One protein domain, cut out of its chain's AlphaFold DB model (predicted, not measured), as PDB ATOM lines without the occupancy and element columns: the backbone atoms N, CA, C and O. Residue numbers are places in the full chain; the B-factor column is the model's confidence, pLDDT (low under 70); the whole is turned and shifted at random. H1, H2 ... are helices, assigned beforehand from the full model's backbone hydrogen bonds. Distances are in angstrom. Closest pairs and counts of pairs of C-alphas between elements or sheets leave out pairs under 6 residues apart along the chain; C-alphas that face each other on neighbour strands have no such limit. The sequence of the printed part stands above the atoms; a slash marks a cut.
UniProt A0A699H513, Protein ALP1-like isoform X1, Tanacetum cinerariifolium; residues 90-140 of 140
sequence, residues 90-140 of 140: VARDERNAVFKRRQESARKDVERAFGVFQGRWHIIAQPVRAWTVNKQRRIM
ATOM      1  N   VAL A  90      25.005   5.077  -8.325       77.25
ATOM      2  CA  VAL A  90      26.431   5.408  -8.425       77.25
ATOM      3  C   VAL A  90      27.247   4.120  -8.480       77.25
ATOM      4  O   VAL A  90      27.203   3.310  -7.559       77.25
ATOM      5  N   ALA A  91      28.012   3.936  -9.555       78.94
ATOM      6  CA  ALA A  91      28.956   2.832  -9.666       78.94
ATOM      7  C   ALA A  91      30.259   3.212  -8.948       78.94
ATOM      8  O   ALA A  91      31.042   4.001  -9.472       78.94
ATOM      9  N   ARG A  92      30.446   2.698  -7.728       79.88
ATOM     10  CA  ARG A  92      31.639   2.962  -6.903       79.88
ATOM     11  C   ARG A  92      32.840   2.097  -7.295       79.88
ATOM     12  O   ARG A  92      33.963   2.579  -7.245       79.88
ATOM     13  N   ASP A  93      32.571   0.882  -7.770       86.75
ATOM     14  CA  ASP A  93      33.583  -0.101  -8.162       86.75
ATOM     15  C   ASP A  93      33.453  -0.481  -9.639       86.75
ATOM     16  O   ASP A  93      32.376  -0.386 -10.234       86.75
ATOM     17  N   GLU A  94      34.539  -0.986 -10.230       85.69
ATOM     18  CA  GLU A  94      34.565  -1.404 -11.638       85.69
ATOM     19  C   GLU A  94      33.534  -2.506 -11.936       85.69
ATOM     20  O   GLU A  94      32.853  -2.467 -12.962       85.69
ATOM     21  N   ARG A  95      33.325  -3.440 -10.997       81.62
ATOM     22  CA  ARG A  95      32.281  -4.475 -11.105       81.62
ATOM     23  C   ARG A  95      30.885  -3.861 -11.208       81.62
ATOM     24  O   ARG A  95      30.123  -4.215 -12.108       81.62
ATOM     25  N   ASN A  96      30.586  -2.886 -10.351       83.25
ATOM     26  CA  ASN A  96      29.300  -2.187 -10.339       83.25
ATOM     27  C   ASN A  96      29.118  -1.346 -11.608       83.25
ATOM     28  O   ASN A  96      28.009  -1.254 -12.131       83.25
ATOM     29  N   ALA A  97      30.202  -0.789 -12.157       83.62
ATOM     30  CA  ALA A  97      30.173  -0.062 -13.423       83.62
ATOM     31  C   ALA A  97      29.849  -0.980 -14.612       83.62
ATOM     32  O   ALA A  97      29.030  -0.623 -15.464       83.62
ATOM     33  N   VAL A  98      30.448  -2.176 -14.662       87.75
ATOM     34  CA  VAL A  98      30.160  -3.178 -15.700       87.75
ATOM     35  C   VAL A  98      28.726  -3.687 -15.582       87.75
ATOM     36  O   VAL A  98      28.023  -3.739 -16.594       87.75
ATOM     37  N   PHE A  99      28.273  -4.015 -14.369       84.19
ATOM     38  CA  PHE A  99      26.899  -4.450 -14.116       84.19
ATOM     39  C   PHE A  99      25.891  -3.388 -14.561       84.19
ATOM     40  O   PHE A  99      25.045  -3.658 -15.415       84.19
ATOM     41  N   LYS A 100      26.059  -2.148 -14.080       84.75
ATOM     42  CA  LYS A 100      25.215  -1.005 -14.442       84.75
ATOM     43  C   LYS A 100      25.140  -0.816 -15.956       84.75
ATOM     44  O   LYS A 100      24.049  -0.706 -16.506       84.75
ATOM     45  N   ARG A 101      26.286  -0.831 -16.653       88.56
ATOM     46  CA  ARG A 101      26.331  -0.663 -18.114       88.56
ATOM     47  C   ARG A 101      25.547  -1.757 -18.840       88.56
ATOM     48  O   ARG A 101      24.803  -1.449 -19.768       88.56
ATOM     49  N   ARG A 102      25.717  -3.022 -18.443       89.56
ATOM     50  CA  ARG A 102      25.017  -4.157 -19.069       89.56
ATOM     51  C   ARG A 102      23.512  -4.085 -18.830       89.56
ATOM     52  O   ARG A 102      22.744  -4.238 -19.775       89.56
ATOM     53  N   GLN A 103      23.107  -3.794 -17.599       86.25
ATOM     54  CA  GLN A 103      21.703  -3.695 -17.218       86.25
ATOM     55  C   GLN A 103      20.992  -2.530 -17.918       86.25
ATOM     56  O   GLN A 103      19.921  -2.716 -18.493       86.25
ATOM     57  N   GLU A 104      21.603  -1.341 -17.941       87.12
ATOM     58  CA  GLU A 104      21.042  -0.183 -18.643       87.12
ATOM     59  C   GLU A 104      20.967  -0.401 -20.158       87.12
ATOM     60  O   GLU A 104      20.028   0.080 -20.789       87.12
ATOM     61  N   SER A 105      21.932  -1.119 -20.748       88.62
ATOM     62  CA  SER A 105      21.888  -1.479 -22.169       88.62
ATOM     63  C   SER A 105      20.712  -2.402 -22.466       88.62
ATOM     64  O   SER A 105      19.912  -2.094 -23.344       88.62
ATOM     65  N   ALA A 106      20.561  -3.484 -21.693       88.19
ATOM     66  CA  ALA A 106      19.458  -4.426 -21.864       88.19
ATOM     67  C   ALA A 106      18.092  -3.736 -21.713       88.19
ATOM     68  O   ALA A 106      17.204  -3.932 -22.541       88.19
ATOM     69  N   ARG A 107      17.939  -2.856 -20.711       87.75
ATOM     70  CA  ARG A 107      16.713  -2.063 -20.530       87.75
ATOM     71  C   ARG A 107      16.427  -1.176 -21.744       87.75
ATOM     72  O   ARG A 107      15.304  -1.172 -22.240       87.75
ATOM     73  N   LYS A 108      17.433  -0.460 -22.258       87.56
ATOM     74  CA  LYS A 108      17.278   0.406 -23.440       87.56
ATOM     75  C   LYS A 108      16.866  -0.370 -24.686       87.56
ATOM     76  O   LYS A 108      16.076   0.144 -25.473       87.56
ATOM     77  N   ASP A 109      17.378  -1.583 -24.869       90.44
ATOM     78  CA  ASP A 109      16.996  -2.430 -26.000       90.44
ATOM     79  C   ASP A 109      15.519  -2.841 -25.914       90.44
ATOM     80  O   ASP A 109      14.795  -2.738 -26.909       90.44
ATOM     81  N   VAL A 110      15.044  -3.209 -24.716       83.88
ATOM     82  CA  VAL A 110      13.625  -3.502 -24.453       83.88
ATOM     83  C   VAL A 110      12.762  -2.264 -24.702       83.88
ATOM     84  O   VAL A 110      11.815  -2.326 -25.483       83.88
ATOM     85  N   GLU A 111      13.112  -1.117 -24.122       85.31
ATOM     86  CA  GLU A 111      12.371   0.140 -24.308       85.31
ATOM     87  C   GLU A 111      12.299   0.559 -25.772       85.31
ATOM     88  O   GLU A 111      11.245   0.967 -26.262       85.31
ATOM     89  N   ARG A 112      13.404   0.412 -26.508       88.38
ATOM     90  CA  ARG A 112      13.446   0.709 -27.937       88.38
ATOM     91  C   ARG A 112      12.560  -0.245 -28.729       88.38
ATOM     92  O   ARG A 112      11.843   0.211 -29.621       88.38
ATOM     93  N   ALA A 113      12.583  -1.540 -28.417       86.94
ATOM     94  CA  ALA A 113      11.715  -2.525 -29.054       86.94
ATOM     95  C   ALA A 113      10.234  -2.205 -28.797       86.94
ATOM     96  O   ALA A 113       9.453  -2.157 -29.748       86.94
ATOM     97  N   PHE A 114       9.862  -1.892 -27.553       79.06
ATOM     98  CA  PHE A 114       8.503  -1.483 -27.195       79.06
ATOM     99  C   PHE A 114       8.094  -0.157 -27.843       79.06
ATOM    100  O   PHE A 114       6.976  -0.055 -28.337       79.06
ATOM    101  N   GLY A 115       8.986   0.832 -27.929       80.94
ATOM    102  CA  GLY A 115       8.716   2.094 -28.624       80.94
ATOM    103  C   GLY A 115       8.457   1.895 -30.122       80.94
ATOM    104  O   GLY A 115       7.517   2.465 -30.679       80.94
ATOM    105  N   VAL A 116       9.225   1.016 -30.778       83.12
ATOM    106  CA  VAL A 116       8.968   0.607 -32.172       83.12
ATOM    107  C   VAL A 116       7.639  -0.140 -32.278       83.12
ATOM    108  O   VAL A 116       6.870   0.099 -33.210       83.12
ATOM    109  N   PHE A 117       7.349  -1.020 -31.319       77.62
ATOM    110  CA  PHE A 117       6.115  -1.793 -31.271       77.62
ATOM    111  C   PHE A 117       4.885  -0.879 -31.126       77.62
ATOM    112  O   PHE A 117       3.933  -0.991 -31.896       77.62
ATOM    113  N   GLN A 118       4.942   0.112 -30.237       71.38
ATOM    114  CA  GLN A 118       3.904   1.129 -30.057       71.38
ATOM    115  C   GLN A 118       3.722   2.013 -31.297       71.38
ATOM    116  O   GLN A 118       2.591   2.267 -31.712       71.38
ATOM    117  N   GLY A 119       4.819   2.460 -31.917       73.88
ATOM    118  CA  GLY A 119       4.762   3.301 -33.115       73.88
ATOM    119  C   GLY A 119       4.206   2.568 -34.341       73.88
ATOM    120  O   GLY A 119       3.468   3.152 -35.134       73.88
ATOM    121  N   ARG A 120       4.532   1.278 -34.489       73.56
ATOM    122  CA  ARG A 120       4.137   0.454 -35.643       73.56
ATOM    123  C   ARG A 120       2.748  -0.162 -35.495       73.56
ATOM    124  O   ARG A 120       2.019  -0.251 -36.480       73.56
ATOM    125  N   TRP A 121       2.361  -0.547 -34.283       70.00
ATOM    126  CA  TRP A 121       1.034  -1.066 -33.978       70.00
ATOM    127  C   TRP A 121       0.330  -0.101 -33.021       70.00
ATOM    128  O   TRP A 121       0.441  -0.199 -31.802       70.00
ATOM    129  N   HIS A 122      -0.491   0.792 -33.588       57.94
ATOM    130  CA  HIS A 122      -1.378   1.712 -32.849       57.94
ATOM    131  C   HIS A 122      -2.305   1.013 -31.831       57.94
ATOM    132  O   HIS A 122      -2.926   1.669 -30.997       57.94
ATOM    133  N   ILE A 123      -2.391  -0.317 -31.888       53.25
ATOM    134  CA  ILE A 123      -3.104  -1.175 -30.941       53.25
ATOM    135  C   ILE A 123      -2.558  -1.008 -29.510       53.25
ATOM    136  O   ILE A 123      -3.332  -1.103 -28.563       53.25
ATOM    137  N   ILE A 124      -1.275  -0.664 -29.340       52.66
ATOM    138  CA  ILE A 124      -0.646  -0.451 -28.017       52.66
ATOM    139  C   ILE A 124      -0.507   1.035 -27.684       52.66
ATOM    140  O   ILE A 124      -0.317   1.403 -26.533       52.66
ATOM    141  N   ALA A 125      -0.695   1.920 -28.662       51.66
ATOM    142  CA  ALA A 125      -0.825   3.347 -28.388       51.66
ATOM    143  C   ALA A 125      -2.138   3.680 -27.641       51.66
ATOM    144  O   ALA A 125      -2.256   4.751 -27.051       51.66
ATOM    145  N   GLN A 126      -3.136   2.779 -27.654       52.31
ATOM    146  CA  GLN A 126      -4.429   2.972 -26.977       52.31
ATOM    147  C   GLN A 126      -4.975   1.722 -26.245       52.31
ATOM    148  O   GLN A 126      -6.127   1.345 -26.483       52.31
ATOM    149  N   PRO A 127      -4.254   1.105 -25.285       50.09
ATOM    150  CA  PRO A 127      -4.829   0.067 -24.418       50.09
ATOM    151  C   PRO A 127      -6.065   0.592 -23.660       50.09
ATOM    152  O   PRO A 127      -7.030  -0.131 -23.421       50.09
ATOM    153  N   VAL A 128      -6.085   1.898 -23.376       50.75
ATOM    154  CA  VAL A 128      -7.127   2.599 -22.611       50.75
ATOM    155  C   VAL A 128      -8.484   2.669 -23.333       50.75
ATOM    156  O   VAL A 128      -9.514   2.761 -22.674       50.75
ATOM    157  N   ARG A 129      -8.554   2.555 -24.672       49.81
ATOM    158  CA  ARG A 129      -9.854   2.521 -25.388       49.81
ATOM    159  C   ARG A 129     -10.502   1.134 -25.442       49.81
ATOM    160  O   ARG A 129     -11.623   1.002 -25.931       49.81
ATOM    161  N   ALA A 130      -9.813   0.101 -24.960       46.91
ATOM    162  CA  ALA A 130     -10.297  -1.278 -24.924       46.91
ATOM    163  C   ALA A 130     -10.553  -1.784 -23.492       46.91
ATOM    164  O   ALA A 130     -10.589  -2.990 -23.270       46.91
ATOM    165  N   TRP A 131     -10.778  -0.877 -22.536       49.94
ATOM    166  CA  TRP A 131     -11.039  -1.156 -21.115       49.94
ATOM    167  C   TRP A 131     -12.448  -1.725 -20.831       49.94
ATOM    168  O   TRP A 131     -13.143  -1.328 -19.902       49.94
ATOM    169  N   THR A 132     -12.911  -2.665 -21.651       56.25
ATOM    170  CA  THR A 132     -14.027  -3.547 -21.287       56.25
ATOM    171  C   THR A 132     -13.440  -4.929 -21.058       56.25
ATOM    172  O   THR A 132     -12.695  -5.407 -21.911       56.25
ATOM    173  N   VAL A 133     -13.788  -5.583 -19.946       55.38
ATOM    174  CA  VAL A 133     -13.244  -6.892 -19.519       55.38
ATOM    175  C   VAL A 133     -13.209  -7.917 -20.667       55.38
ATOM    176  O   VAL A 133     -12.228  -8.631 -20.861       55.38
ATOM    177  N   ASN A 134     -14.243  -7.920 -21.513       52.41
ATOM    178  CA  ASN A 134     -14.362  -8.821 -22.665       52.41
ATOM    179  C   ASN A 134     -13.343  -8.563 -23.788       52.41
ATOM    180  O   ASN A 134     -13.056  -9.457 -24.578       52.41
ATOM    181  N   LYS A 135     -12.819  -7.341 -23.900       52.16
ATOM    182  CA  LYS A 135     -11.869  -6.948 -24.945       52.16
ATOM    183  C   LYS A 135     -10.421  -7.183 -24.510       52.16
ATOM    184  O   LYS A 135      -9.603  -7.494 -25.366       52.16
ATOM    185  N   GLN A 136     -10.143  -7.126 -23.206       51.75
ATOM    186  CA  GLN A 136      -8.854  -7.507 -22.617       51.75
ATOM    187  C   GLN A 136      -8.601  -9.020 -22.740       51.75
ATOM    188  O   GLN A 136      -7.571  -9.415 -23.277       51.75
ATOM    189  N   ARG A 137      -9.594  -9.858 -22.398       50.94
ATOM    190  CA  ARG A 137      -9.530 -11.335 -22.526       50.94
ATOM    191  C   ARG A 137      -9.372 -11.876 -23.953       50.94
ATOM    192  O   ARG A 137      -9.228 -13.074 -24.135       50.94
ATOM    193  N   ARG A 138      -9.536 -11.026 -24.968       43.66
ATOM    194  CA  ARG A 138      -9.452 -11.405 -26.387       43.66
ATOM    195  C   ARG A 138      -8.112 -11.014 -27.018       43.66
ATOM    196  O   ARG A 138      -7.912 -11.263 -28.202       43.66
ATOM    197  N   ILE A 139      -7.284 -10.284 -26.274       50.34
ATOM    198  CA  ILE A 139      -5.985  -9.765 -26.713       50.34
ATOM    199  C   ILE A 139      -4.854 -10.453 -25.937       50.34
ATOM    200  O   ILE A 139      -3.823 -10.730 -26.544       50.34
ATOM    201  N   MET A 140      -5.057 -10.717 -24.639       43.47
ATOM    202  CA  MET A 140      -4.304 -11.728 -23.881       43.47
ATOM    203  C   MET A 140      -4.732 -13.128 -24.313       43.47
ATOM    204  O   MET A 140      -3.840 -13.995 -24.404       43.47
TER     205      MET A 140
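This is residues 90 to 140 of the 140 residues of the protein "Protein ALP1-like isoform X1" of Tanacetum cinerariifolium (UniProt A0A699H513). One long straight helix, H1, makes most of the length of this model, and at its far end the chain turns away into a loose tail of three very short helices, H2, H3 and H4, strung one after another. Most of H1 stands free, with nothing packed along it, and there is no common core. The printed part has 51 residues with four named helices in the order H1, H2, H3, H4 and no named strand, and its class is all helix. The whole is extended, with a radius of gyration of the C-alphas of 17.5 A, and it spans 51 by 22 by 15 A, a rod in outline.

Begin at C-alpha 90, at (26.431, 5.408, -8.425), and read on to C-alpha 94 at (34.565, -1.404, -11.638), where H1 begins. H1 holds residues 94 to 120, and its first and last C-alphas are 38.8 A apart; watch x fall until you reach C-alpha 120 at (4.137, 0.454, -35.643). After Trp 121 you find H2, residues 122 to 125, 4.8 A from first to last C-alpha. After Gln 126 comes H3, residues 127 to 130, 5.7 A long in the same measure. Past Trp 131 and Thr 132 look for H4, residues 133 to 136, 5.4 A long, which ends at C-alpha 136, at (-8.854, -7.507, -22.617).

Start with H1 and look at its residues 117 to 119, which alone touch H2. The two helices touch only at the corner by their link, and their closest C-alphas, those of Gln 118 and Ile 124, are 5.2 A apart. Going outward, H2 and H3 meet only through their link. H3 and H4 are close but not clearly touching, with the closest C-alphas, those of Ala 130 and Gln 136, 6.8 A apart. H1 is apart from H3 and from H4, and H2 is apart from H4. In the backbone of H1 each O i to N i+4 pair is within hydrogen-bond range; H2, H3 and H4 are too short for such a pair, and each has its one O i to N i+3 pair within range.

Look for the two C-alphas farthest apart, those of Asp 93 and Asn 134, at 50.8 A. Residues 92 to 98, of which 94 to 98 belong to H1, and residues 102 to 113, also of H1, stand free. The links H1 to H2, H2 to H3 and H3 to H4 are tight. The printed part has no cut and ends at Met 140, the chain's last residue. In the B-factor column the mean pLDDT of the printed part is 71.2, and residues 122 to 140 are under 70.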